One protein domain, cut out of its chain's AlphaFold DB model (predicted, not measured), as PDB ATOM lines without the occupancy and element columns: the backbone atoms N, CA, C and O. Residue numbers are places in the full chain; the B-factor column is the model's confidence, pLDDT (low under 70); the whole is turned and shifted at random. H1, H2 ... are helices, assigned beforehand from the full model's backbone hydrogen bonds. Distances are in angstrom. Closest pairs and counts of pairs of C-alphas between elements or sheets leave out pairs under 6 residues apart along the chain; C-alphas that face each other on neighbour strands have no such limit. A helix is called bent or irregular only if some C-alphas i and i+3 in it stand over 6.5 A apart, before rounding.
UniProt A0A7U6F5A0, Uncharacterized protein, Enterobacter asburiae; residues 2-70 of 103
ATOM      1  N   ASP A   2      16.563  52.821 -19.069       60.44
ATOM      2  CA  ASP A   2      16.569  53.170 -17.638       60.44
ATOM      3  C   ASP A   2      16.950  52.015 -16.696       60.44
ATOM      4  O   ASP A   2      17.695  52.234 -15.744       60.44
ATOM      5  N   ASP A   3      16.563  50.773 -17.013       62.81
ATOM      6  CA  ASP A   3      16.836  49.607 -16.150       62.81
ATOM      7  C   ASP A   3      18.332  49.310 -15.950       62.81
ATOM      8  O   ASP A   3      18.733  48.758 -14.924       62.81
ATOM      9  N   LEU A   4      19.175  49.690 -16.919       61.38
ATOM     10  CA  LEU A   4      20.621  49.473 -16.847       61.38
ATOM     11  C   LEU A   4      21.297  50.471 -15.893       61.38
ATOM     12  O   LEU A   4      22.276  50.124 -15.240       61.38
ATOM     13  N   TYR A   5      20.758  51.691 -15.781       68.31
ATOM     14  CA  TYR A   5      21.294  52.742 -14.908       68.31
ATOM     15  C   TYR A   5      20.851  52.587 -13.450       68.31
ATOM     16  O   TYR A   5      21.536  53.061 -12.546       68.31
ATOM     17  N   THR A   6      19.737  51.894 -13.205       82.25
ATOM     18  CA  THR A   6      19.272  51.541 -11.855       82.25
ATOM     19  C   THR A   6      19.856  50.226 -11.335       82.25
ATOM     20  O   THR A   6      19.614  49.857 -10.185       82.25
ATOM     21  N   MET A   7      20.607  49.495 -12.165       84.75
ATOM     22  CA  MET A   7      21.153  48.190 -11.804       84.75
ATOM     23  C   MET A   7      22.285  48.329 -10.774       84.75
ATOM     24  O   MET A   7      23.247  49.065 -11.012       84.75
ATOM     25  N   PRO A   8      22.244  47.587  -9.650       91.25
ATOM     26  CA  PRO A   8      23.376  47.513  -8.738       91.25
ATOM     27  C   PRO A   8      24.636  47.051  -9.475       91.25
ATOM     28  O   PRO A   8      24.621  46.028 -10.158       91.25
ATOM     29  N   VAL A   9      25.750  47.763  -9.291       86.75
ATOM     30  CA  VAL A   9      27.031  47.483  -9.973       86.75
ATOM     31  C   VAL A   9      27.470  46.022  -9.811       86.75
ATOM     32  O   VAL A   9      27.988  45.410 -10.742       86.75
ATOM     33  N   LEU A  10      27.214  45.428  -8.645       90.69
ATOM     34  CA  LEU A  10      27.531  44.026  -8.384       90.69
ATOM     35  C   LEU A  10      26.714  43.061  -9.265       90.69
ATOM     36  O   LEU A  10      27.264  42.096  -9.789       90.69
ATOM     37  N   LEU A  11      25.424  43.346  -9.469       87.94
ATOM     38  CA  LEU A  11      24.559  42.558 -10.350       87.94
ATOM     39  C   LEU A  11      25.029  42.653 -11.805       87.94
ATOM     40  O   LEU A  11      25.069  41.640 -12.498       87.94
ATOM     41  N   PHE A  12      25.460  43.840 -12.242       87.94
ATOM     42  CA  PHE A  12      26.052  44.021 -13.566       87.94
ATOM     43  C   PHE A  12      27.288  43.134 -13.761       87.94
ATOM     44  O   PHE A  12      27.370  42.417 -14.757       87.94
ATOM     45  N   PHE A  13      28.221  43.117 -12.800       88.25
ATOM     46  CA  PHE A  13      29.407  42.262 -12.889       88.25
ATOM     47  C   PHE A  13      29.059  40.773 -12.939       88.25
ATOM     48  O   PHE A  13      29.655  40.045 -13.728       88.25
ATOM     49  N   TYR A  14      28.082  40.314 -12.154       89.00
ATOM     50  CA  TYR A  14      27.652  38.916 -12.214       89.00
ATOM     51  C   TYR A  14      27.043  38.545 -13.564       89.00
ATOM     52  O   TYR A  14      27.397  37.507 -14.118       89.00
ATOM     53  N   LEU A  15      26.180  39.394 -14.123       85.94
ATOM     54  CA  LEU A  15      25.584  39.158 -15.439       85.94
ATOM     55  C   LEU A  15      26.630  39.202 -16.556       85.94
ATOM     56  O   LEU A  15      26.564  38.396 -17.480       85.94
ATOM     57  N   LEU A  16      27.615  40.099 -16.454       86.19
ATOM     58  CA  LEU A  16      28.727  40.172 -17.395       86.19
ATOM     59  C   LEU A  16      29.575  38.897 -17.349       86.19
ATOM     60  O   LEU A  16      29.810  38.287 -18.384       86.19
ATOM     61  N   VAL A  17      29.989  38.459 -16.156       86.94
ATOM     62  CA  VAL A  17      30.771  37.224 -15.991       86.94
ATOM     63  C   VAL A  17      29.984  36.012 -16.478       86.94
ATOM     64  O   VAL A  17      30.550  35.159 -17.154       86.94
ATOM     65  N   PHE A  18      28.687  35.944 -16.174       82.94
ATOM     66  CA  PHE A  18      27.816  34.878 -16.655       82.94
ATOM     67  C   PHE A  18      27.743  34.863 -18.185       82.94
ATOM     68  O   PHE A  18      27.942  33.818 -18.794       82.94
ATOM     69  N   LYS A  19      27.545  36.025 -18.814       83.88
ATOM     70  CA  LYS A  19      27.516  36.151 -20.272       83.88
ATOM     71  C   LYS A  19      28.837  35.731 -20.921       83.88
ATOM     72  O   LYS A  19      28.814  34.949 -21.859       83.88
ATOM     73  N   GLU A  20      29.965  36.215 -20.411       83.38
ATOM     74  CA  GLU A  20      31.291  35.950 -20.987       83.38
ATOM     75  C   GLU A  20      31.782  34.516 -20.731       83.38
ATOM     76  O   GLU A  20      32.474  33.939 -21.563       83.38
ATOM     77  N   SER A  21      31.452  33.932 -19.574       80.50
ATOM     78  CA  SER A  21      32.002  32.627 -19.167       80.50
ATOM     79  C   SER A  21      31.105  31.452 -19.536       80.50
ATOM     80  O   SER A  21      31.607  30.356 -19.769       80.50
ATOM     81  N   VAL A  22      29.784  31.651 -19.519       77.12
ATOM     82  CA  VAL A  22      28.799  30.581 -19.735       77.12
ATOM     83  C   VAL A  22      28.194  30.654 -21.134       77.12
ATOM     84  O   VAL A  22      27.778  29.621 -21.645       77.12
ATOM     85  N   ASP A  23      28.163  31.842 -21.751       81.06
ATOM     86  CA  ASP A  23      27.492  32.108 -23.028       81.06
ATOM     87  C   ASP A  23      26.090  31.459 -23.086       81.06
ATOM     88  O   ASP A  23      25.882  30.415 -23.715       81.06
ATOM     89  N   PRO A  24      25.107  32.030 -22.364       76.88
ATOM     90  CA  PRO A  24      23.795  31.407 -22.160       76.88
ATOM     91  C   PRO A  24      22.957  31.250 -23.440       76.88
ATOM     92  O   PRO A  24      21.957  30.519 -23.430       76.88
ATOM     93  N   ASP A  25      23.363  31.931 -24.513       79.94
ATOM     94  CA  ASP A  25      22.754  31.878 -25.843       79.94
ATOM     95  C   ASP A  25      23.533  30.957 -26.802       79.94
ATOM     96  O   ASP A  25      23.194  30.853 -27.982       79.94
ATOM     97  N   SER A  26      24.558  30.255 -26.310       81.81
ATOM     98  CA  SER A  26      25.285  29.258 -27.094       81.81
ATOM     99  C   SER A  26      24.402  28.062 -27.465       81.81
ATOM    100  O   SER A  26      23.490  27.656 -26.734       81.81
ATOM    101  N   SER A  27      24.717  27.442 -28.605       81.75
ATOM    102  CA  SER A  27      23.979  26.284 -29.116       81.75
ATOM    103  C   SER A  27      24.075  25.071 -28.186       81.75
ATOM    104  O   SER A  27      23.133  24.287 -28.095       81.75
ATOM    105  N   GLN A  28      25.168  24.931 -27.437       81.62
ATOM    106  CA  GLN A  28      25.349  23.900 -26.419       81.62
ATOM    107  C   GLN A  28      24.391  24.094 -25.244       81.62
ATOM    108  O   GLN A  28      23.750  23.133 -24.828       81.62
ATOM    109  N   ILE A  29      24.254  25.316 -24.722       83.50
ATOM    110  CA  ILE A  29      23.306  25.598 -23.634       83.50
ATOM    111  C   ILE A  29      21.867  25.370 -24.112       83.50
ATOM    112  O   ILE A  29      21.048  24.819 -23.377       83.50
ATOM    113  N   GLU A  30      21.556  25.718 -25.361       84.31
ATOM    114  CA  GLU A  30      20.258  25.417 -25.962       84.31
ATOM    115  C   GLU A  30      19.996  23.904 -26.075       84.31
ATOM    116  O   GLU A  30      18.922  23.435 -25.695       84.31
ATOM    117  N   GLN A  31      20.984  23.123 -26.518       84.56
ATOM    118  CA  GLN A  31      20.900  21.659 -26.556       84.56
ATOM    119  C   GLN A  31      20.678  21.062 -25.162       84.56
ATOM    120  O   GLN A  31      19.811  20.204 -25.015       84.56
ATOM    121  N   ILE A  32      21.386  21.553 -24.136       86.62
ATOM    122  CA  ILE A  32      21.207  21.122 -22.740       86.62
ATOM    123  C   ILE A  32      19.769  21.380 -22.277       86.62
ATOM    124  O   ILE A  32      19.111  20.455 -21.802       86.62
ATOM    125  N   ARG A  33      19.240  22.595 -22.492       86.00
ATOM    126  CA  ARG A  33      17.847  22.937 -22.142       86.00
ATOM    127  C   ARG A  33      16.839  22.022 -22.843       86.00
ATOM    128  O   ARG A  33      15.880  21.560 -22.225       86.00
ATOM    129  N   HIS A  34      17.044  21.733 -24.128       88.25
ATOM    130  CA  HIS A  34      16.178  20.815 -24.872       88.25
ATOM    131  C   HIS A  34      16.260  19.380 -24.341       88.25
ATOM    132  O   HIS A  34      15.232  18.713 -24.220       88.25
ATOM    133  N   THR A  35      17.453  18.904 -23.987       86.56
ATOM    134  CA  THR A  35      17.643  17.590 -23.369       86.56
ATOM    135  C   THR A  35      16.930  17.488 -22.023       86.56
ATOM    136  O   THR A  35      16.242  16.498 -21.791       86.56
ATOM    137  N   GLU A  36      17.035  18.504 -21.166       86.75
ATOM    138  CA  GLU A  36      16.334  18.554 -19.874       86.75
ATOM    139  C   GLU A  36      14.817  18.462 -20.049       86.75
ATOM    140  O   GLU A  36      14.146  17.684 -19.366       86.75
ATOM    141  N   LEU A  37      14.271  19.205 -21.014       89.25
ATOM    142  CA  LEU A  37      12.846  19.169 -21.325       89.25
ATOM    143  C   LEU A  37      12.409  17.780 -21.814       89.25
ATOM    144  O   LEU A  37      11.405  17.243 -21.345       89.25
ATOM    145  N   LEU A  38      13.174  17.171 -22.726       87.31
ATOM    146  CA  LEU A  38      12.907  15.816 -23.214       87.31
ATOM    147  C   LEU A  38      13.003  14.781 -22.094       87.31
ATOM    148  O   LEU A  38      12.188  13.863 -22.051       87.31
ATOM    149  N   GLN A  39      13.952  14.940 -21.171       86.81
ATOM    150  CA  GLN A  39      14.113  14.053 -20.025       86.81
ATOM    151  C   GLN A  39      12.906  14.159 -19.094       86.81
ATOM    152  O   GLN A  39      12.360  13.137 -18.688       86.81
ATOM    153  N   ALA A  40      12.439  15.376 -18.809       87.38
ATOM    154  CA  ALA A  40      11.245  15.597 -18.001       87.38
ATOM    155  C   ALA A  40       9.994  14.982 -18.650       87.38
ATOM    156  O   ALA A  40       9.236  14.282 -17.977       87.38
ATOM    157  N   ILE A  41       9.805  15.182 -19.961       86.88
ATOM    158  CA  ILE A  41       8.703  14.569 -20.717       86.88
ATOM    159  C   ILE A  41       8.803  13.050 -20.636       86.88
ATOM    160  O   ILE A  41       7.822  12.398 -20.287       86.88
ATOM    161  N   TRP A  42       9.980  12.495 -20.915       84.75
ATOM    162  CA  TRP A  42      10.226  11.063 -20.882       84.75
ATOM    163  C   TRP A  42       9.856  10.498 -19.507       84.75
ATOM    164  O   TRP A  42       8.935   9.684 -19.429       84.75
ATOM    165  N   LEU A  43      10.432  11.023 -18.420       84.88
ATOM    166  CA  LEU A  43      10.135  10.610 -17.041       84.88
ATOM    167  C   LEU A  43       8.650  10.757 -16.666       84.88
ATOM    168  O   LEU A  43       8.123   9.936 -15.915       84.88
ATOM    169  N   SER A  44       7.949  11.753 -17.215       85.62
ATOM    170  CA  SER A  44       6.521  11.974 -16.950       85.62
ATOM    171  C   SER A  44       5.591  10.933 -17.583       85.62
ATOM    172  O   SER A  44       4.447  10.800 -17.153       85.62
ATOM    173  N   THR A  45       6.059  10.159 -18.572       83.25
ATOM    174  CA  THR A  45       5.222   9.167 -19.275       83.25
ATOM    175  C   THR A  45       4.790   7.984 -18.405       83.25
ATOM    176  O   THR A  45       3.888   7.245 -18.795       83.25
ATOM    177  N   GLY A  46       5.430   7.764 -17.249       74.50
ATOM    178  CA  GLY A  46       5.084   6.690 -16.307       74.50
ATOM    179  C   GLY A  46       5.364   5.266 -16.807       74.50
ATOM    180  O   GLY A  46       5.142   4.311 -16.070       74.50
ATOM    181  N   ASN A  47       5.877   5.109 -18.031       79.44
ATOM    182  CA  ASN A  47       6.120   3.817 -18.680       79.44
ATOM    183  C   ASN A  47       7.596   3.382 -18.613       79.44
ATOM    184  O   ASN A  47       8.054   2.558 -19.405       79.44
ATOM    185  N   ILE A  48       8.352   3.970 -17.686       83.25
ATOM    186  CA  ILE A  48       9.796   3.794 -17.549       83.25
ATOM    187  C   ILE A  48      10.074   2.957 -16.314       83.25
ATOM    188  O   ILE A  48       9.565   3.231 -15.227       83.25
ATOM    189  N   LYS A  49      10.908   1.933 -16.477       83.75
ATOM    190  CA  LYS A  49      11.390   1.136 -15.354       83.75
ATOM    191  C   LYS A  49      12.470   1.906 -14.596       83.75
ATOM    192  O   LYS A  49      13.255   2.632 -15.197       83.75
ATOM    193  N   ASN A  50      12.581   1.680 -13.289       79.12
ATOM    194  CA  ASN A  50      13.579   2.356 -12.445       79.12
ATOM    195  C   ASN A  50      15.026   2.188 -12.945       79.12
ATOM    196  O   ASN A  50      15.845   3.085 -12.784       79.12
ATOM    197  N   GLU A  51      15.329   1.052 -13.577       83.81
ATOM    198  CA  GLU A  51      16.629   0.742 -14.191       83.81
ATOM    199  C   GLU A  51      16.949   1.564 -15.448       83.81
ATOM    200  O   GLU A  51      18.114   1.690 -15.822       83.81
ATOM    201  N   ASP A  52      15.932   2.125 -16.099       80.38
ATOM    202  CA  ASP A  52      16.093   2.885 -17.333       80.38
ATOM    203  C   ASP A  52      16.290   4.378 -17.064       80.38
ATOM    204  O   ASP A  52      16.947   5.037 -17.862       80.38
ATOM    205  N   ILE A  53      15.794   4.903 -15.934       77.81
ATOM    206  CA  ILE A  53      15.872   6.323 -15.530       77.81
ATOM    207  C   ILE A  53      17.253   6.973 -15.769       77.81
ATOM    208  O   ILE A  53      17.288   8.064 -16.339       77.81
ATOM    209  N   PRO A  54      18.389   6.362 -15.372       77.06
ATOM    210  CA  PRO A  54      19.696   6.992 -15.561       77.06
ATOM    211  C   PRO A  54      20.189   7.003 -17.017       77.06
ATOM    212  O   PRO A  54      21.066   7.805 -17.317       77.06
ATOM    213  N   LYS A  55      19.617   6.175 -17.910       75.94
ATOM    214  CA  LYS A  55      20.068   5.984 -19.308       75.94
ATOM    215  C   LYS A  55      19.785   7.169 -20.231       75.94
ATOM    216  O   LYS A  55      20.188   7.175 -21.393       75.94
ATOM    217  N   PHE A  56      18.970   8.111 -19.771       77.69
ATOM    218  CA  PHE A  56      18.687   9.338 -20.494       77.69
ATOM    219  C   PHE A  56      19.089  10.507 -19.608       77.69
ATOM    220  O   PHE A  56      18.256  11.114 -18.935       77.69
ATOM    221  N   SER A  57      20.397  10.766 -19.559       80.75
ATOM    222  CA  SER A  57      20.995  11.851 -18.785       80.75
ATOM    223  C   SER A  57      21.879  12.744 -19.656       80.75
ATOM    224  O   SER A  57      22.512  12.296 -20.611       80.75
ATOM    225  N   ILE A  58      21.952  14.026 -19.295       81.94
ATOM    226  CA  ILE A  58      22.796  15.016 -19.980       81.94
ATOM    227  C   ILE A  58      24.263  14.580 -19.945       81.94
ATOM    228  O   ILE A  58      24.949  14.677 -20.955       81.94
ATOM    229  N   TYR A  59      24.727  14.040 -18.814       80.62
ATOM    230  CA  TYR A  59      26.105  13.577 -18.642       80.62
ATOM    231  C   TYR A  59      26.474  12.449 -19.608       80.62
ATOM    232  O   TYR A  59      27.580  12.434 -20.145       80.62
ATOM    233  N   GLU A  60      25.555  11.516 -19.866       79.94
ATOM    234  CA  GLU A  60      25.791  10.461 -20.850       79.94
ATOM    235  C   GLU A  60      25.843  11.034 -22.269       79.94
ATOM    236  O   GLU A  60      26.757  10.708 -23.025       79.94
ATOM    237  N   LEU A  61      24.930  11.941 -22.625       80.00
ATOM    238  CA  LEU A  61      24.918  12.571 -23.950       80.00
ATOM    239  C   LEU A  61      26.151  13.455 -24.197       80.00
ATOM    240  O   LEU A  61      26.698  13.457 -25.303       80.00
ATOM    241  N   ASP A  62      26.619  14.157 -23.169       78.62
ATOM    242  CA  ASP A  62      27.853  14.944 -23.197       78.62
ATOM    243  C   ASP A  62      29.086  14.037 -23.336       78.62
ATOM    244  O   ASP A  62      29.942  14.272 -24.189       78.62
ATOM    245  N   SER A  63      29.131  12.908 -22.612       74.56
ATOM    246  CA  SER A  63      30.224  11.926 -22.732       74.56
ATOM    247  C   SER A  63      30.352  11.334 -24.143       74.56
ATOM    248  O   SER A  63      31.449  10.992 -24.593       74.56
ATOM    249  N   LEU A  64      29.237  11.265 -24.875       74.81
ATOM    250  CA  LEU A  64      29.174  10.812 -26.263       74.81
ATOM    251  C   LEU A  64      29.444  11.939 -27.279       74.81
ATOM    252  O   LEU A  64      29.395  11.688 -28.485       74.81
ATOM    253  N   ASN A  65      29.760  13.160 -26.824       71.81
ATOM    254  CA  ASN A  65      29.885  14.375 -27.641       71.81
ATOM    255  C   ASN A  65      28.651  14.640 -28.525       71.81
ATOM    256  O   ASN A  65      28.777  15.163 -29.635       71.81
ATOM    257  N   ILE A  66      27.460  14.248 -28.065       77.06
ATOM    258  CA  ILE A  66      26.202  14.537 -28.768       77.06
ATOM    259  C   ILE A  66      25.830  16.006 -28.556       77.06
ATOM    260  O   ILE A  66      25.403  16.676 -29.493       77.06
ATOM    261  N   ILE A  67      26.040  16.500 -27.335       79.69
ATOM    262  CA  ILE A  67      25.873  17.904 -26.973       79.69
ATOM    263  C   ILE A  67      27.189  18.627 -27.289       79.69
ATOM    264  O   ILE A  67      28.224  18.334 -26.699       79.69
ATOM    265  N   SER A  68      27.187  19.543 -28.258       75.62
ATOM    266  CA  SER A  68      28.377  20.331 -28.589       75.62
ATOM    267  C   SER A  68      28.032  21.644 -29.288       75.62
ATOM    268  O   SER A  68      27.079  21.718 -30.065       75.62
ATOM    269  N   ASN A  69      28.910  22.632 -29.114       75.44
ATOM    270  CA  ASN A  69      28.898  23.889 -29.868       75.44
ATOM    271  C   ASN A  69      29.451  23.765 -31.301       75.44
ATOM    272  O   ASN A  69      29.486  24.753 -32.032       75.44
ATOM    273  N   LYS A  70      29.924  22.581 -31.710       76.88
ATOM    274  CA  LYS A  70      30.547  22.382 -33.022       76.88
ATOM    275  C   LYS A  70      29.492  22.162 -34.086       76.88
ATOM    276  O   LYS A  70      28.542  21.402 -33.901       76.88
TER     277      LYS A  70
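Overview. This is residues 2 to 70 of the 103 residues of an uncharacterized protein of Enterobacter asburiae (UniProt A0A7U6F5A0). Two helices, H2 and H3, make the arms of a wide open V, joined by the tight link of residues 23 to 26, with short H1 beyond the far end of H2. After the longer arm, H3, the chain folds back through the long link of residues 45 to 57 and brings short H4 back towards the side of H3, while the H2 arm stands alone. The printed part has 69 residues with four named helices, in the order H1, H2, H3, H4, and no named strand; the class is all helix. It is extended, with a radius of gyration of the C-alphas of 17.4 A, and only just flat, spanning 52 by 28 by 15 A.

Along the chain. Find C-alpha 2 at (16.569, 53.170, -17.638), where H1, residues 2 to 5, begins. Go on to C-alpha 9 at (27.031, 47.483, -9.973); from there H2, residues 9 to 22, runs 19.6 A from first to last C-alpha. H3, residues 27 to 44, is the longest helix and runs 25.6 A from C-alpha 27 at (23.979, 26.284, -29.116). H4, residues 58 to 63, runs 8.5 A and ends at C-alpha 63, at (30.224, 11.926, -22.732). No helix is bent or irregular.

Arrangement. Start at H1, which touches no helix; it is only just apart from H2, their closest C-alphas being 8.4 A apart. H2 touches no helix either, and it too is only just apart from H3, with closest C-alphas at 8.4 A. Look next at residues 32 to 36 of H3, for with these alone it touches H4. H3 and H4 only just touch, with 3 pairs of C-alphas within 8 A, and the closest C-alphas, those of Thr 35 and Ile 58, are 6.7 A apart. Their lines stand at a steep tilt of 54 degrees, and they run opposite ways. H1 is apart from H3 and H4, and H2 is apart from H4. In H2, H3 and H4 every backbone O of residue i is within hydrogen-bond range of N of residue i+4 inside the helix; H1, with 4 residues, is too short for such a pair.

Size, cuts and confidence. The two C-alphas farthest apart are those of Tyr 5 and Lys 49, at 52.5 A. The printed part has no cut. The links from H1 to H2 and from H2 to H3 are tight, and that from H3 to H4, 13 residues, is long. Residues 5 to 11, of which 9 to 11 belong to H2, stand free; so do residues 13 to 25, of which 13 to 22 belong to H2, and residues 44 to 51. The mean pLDDT of the printed part is 81.4, and residues 2 to 5 are under 70.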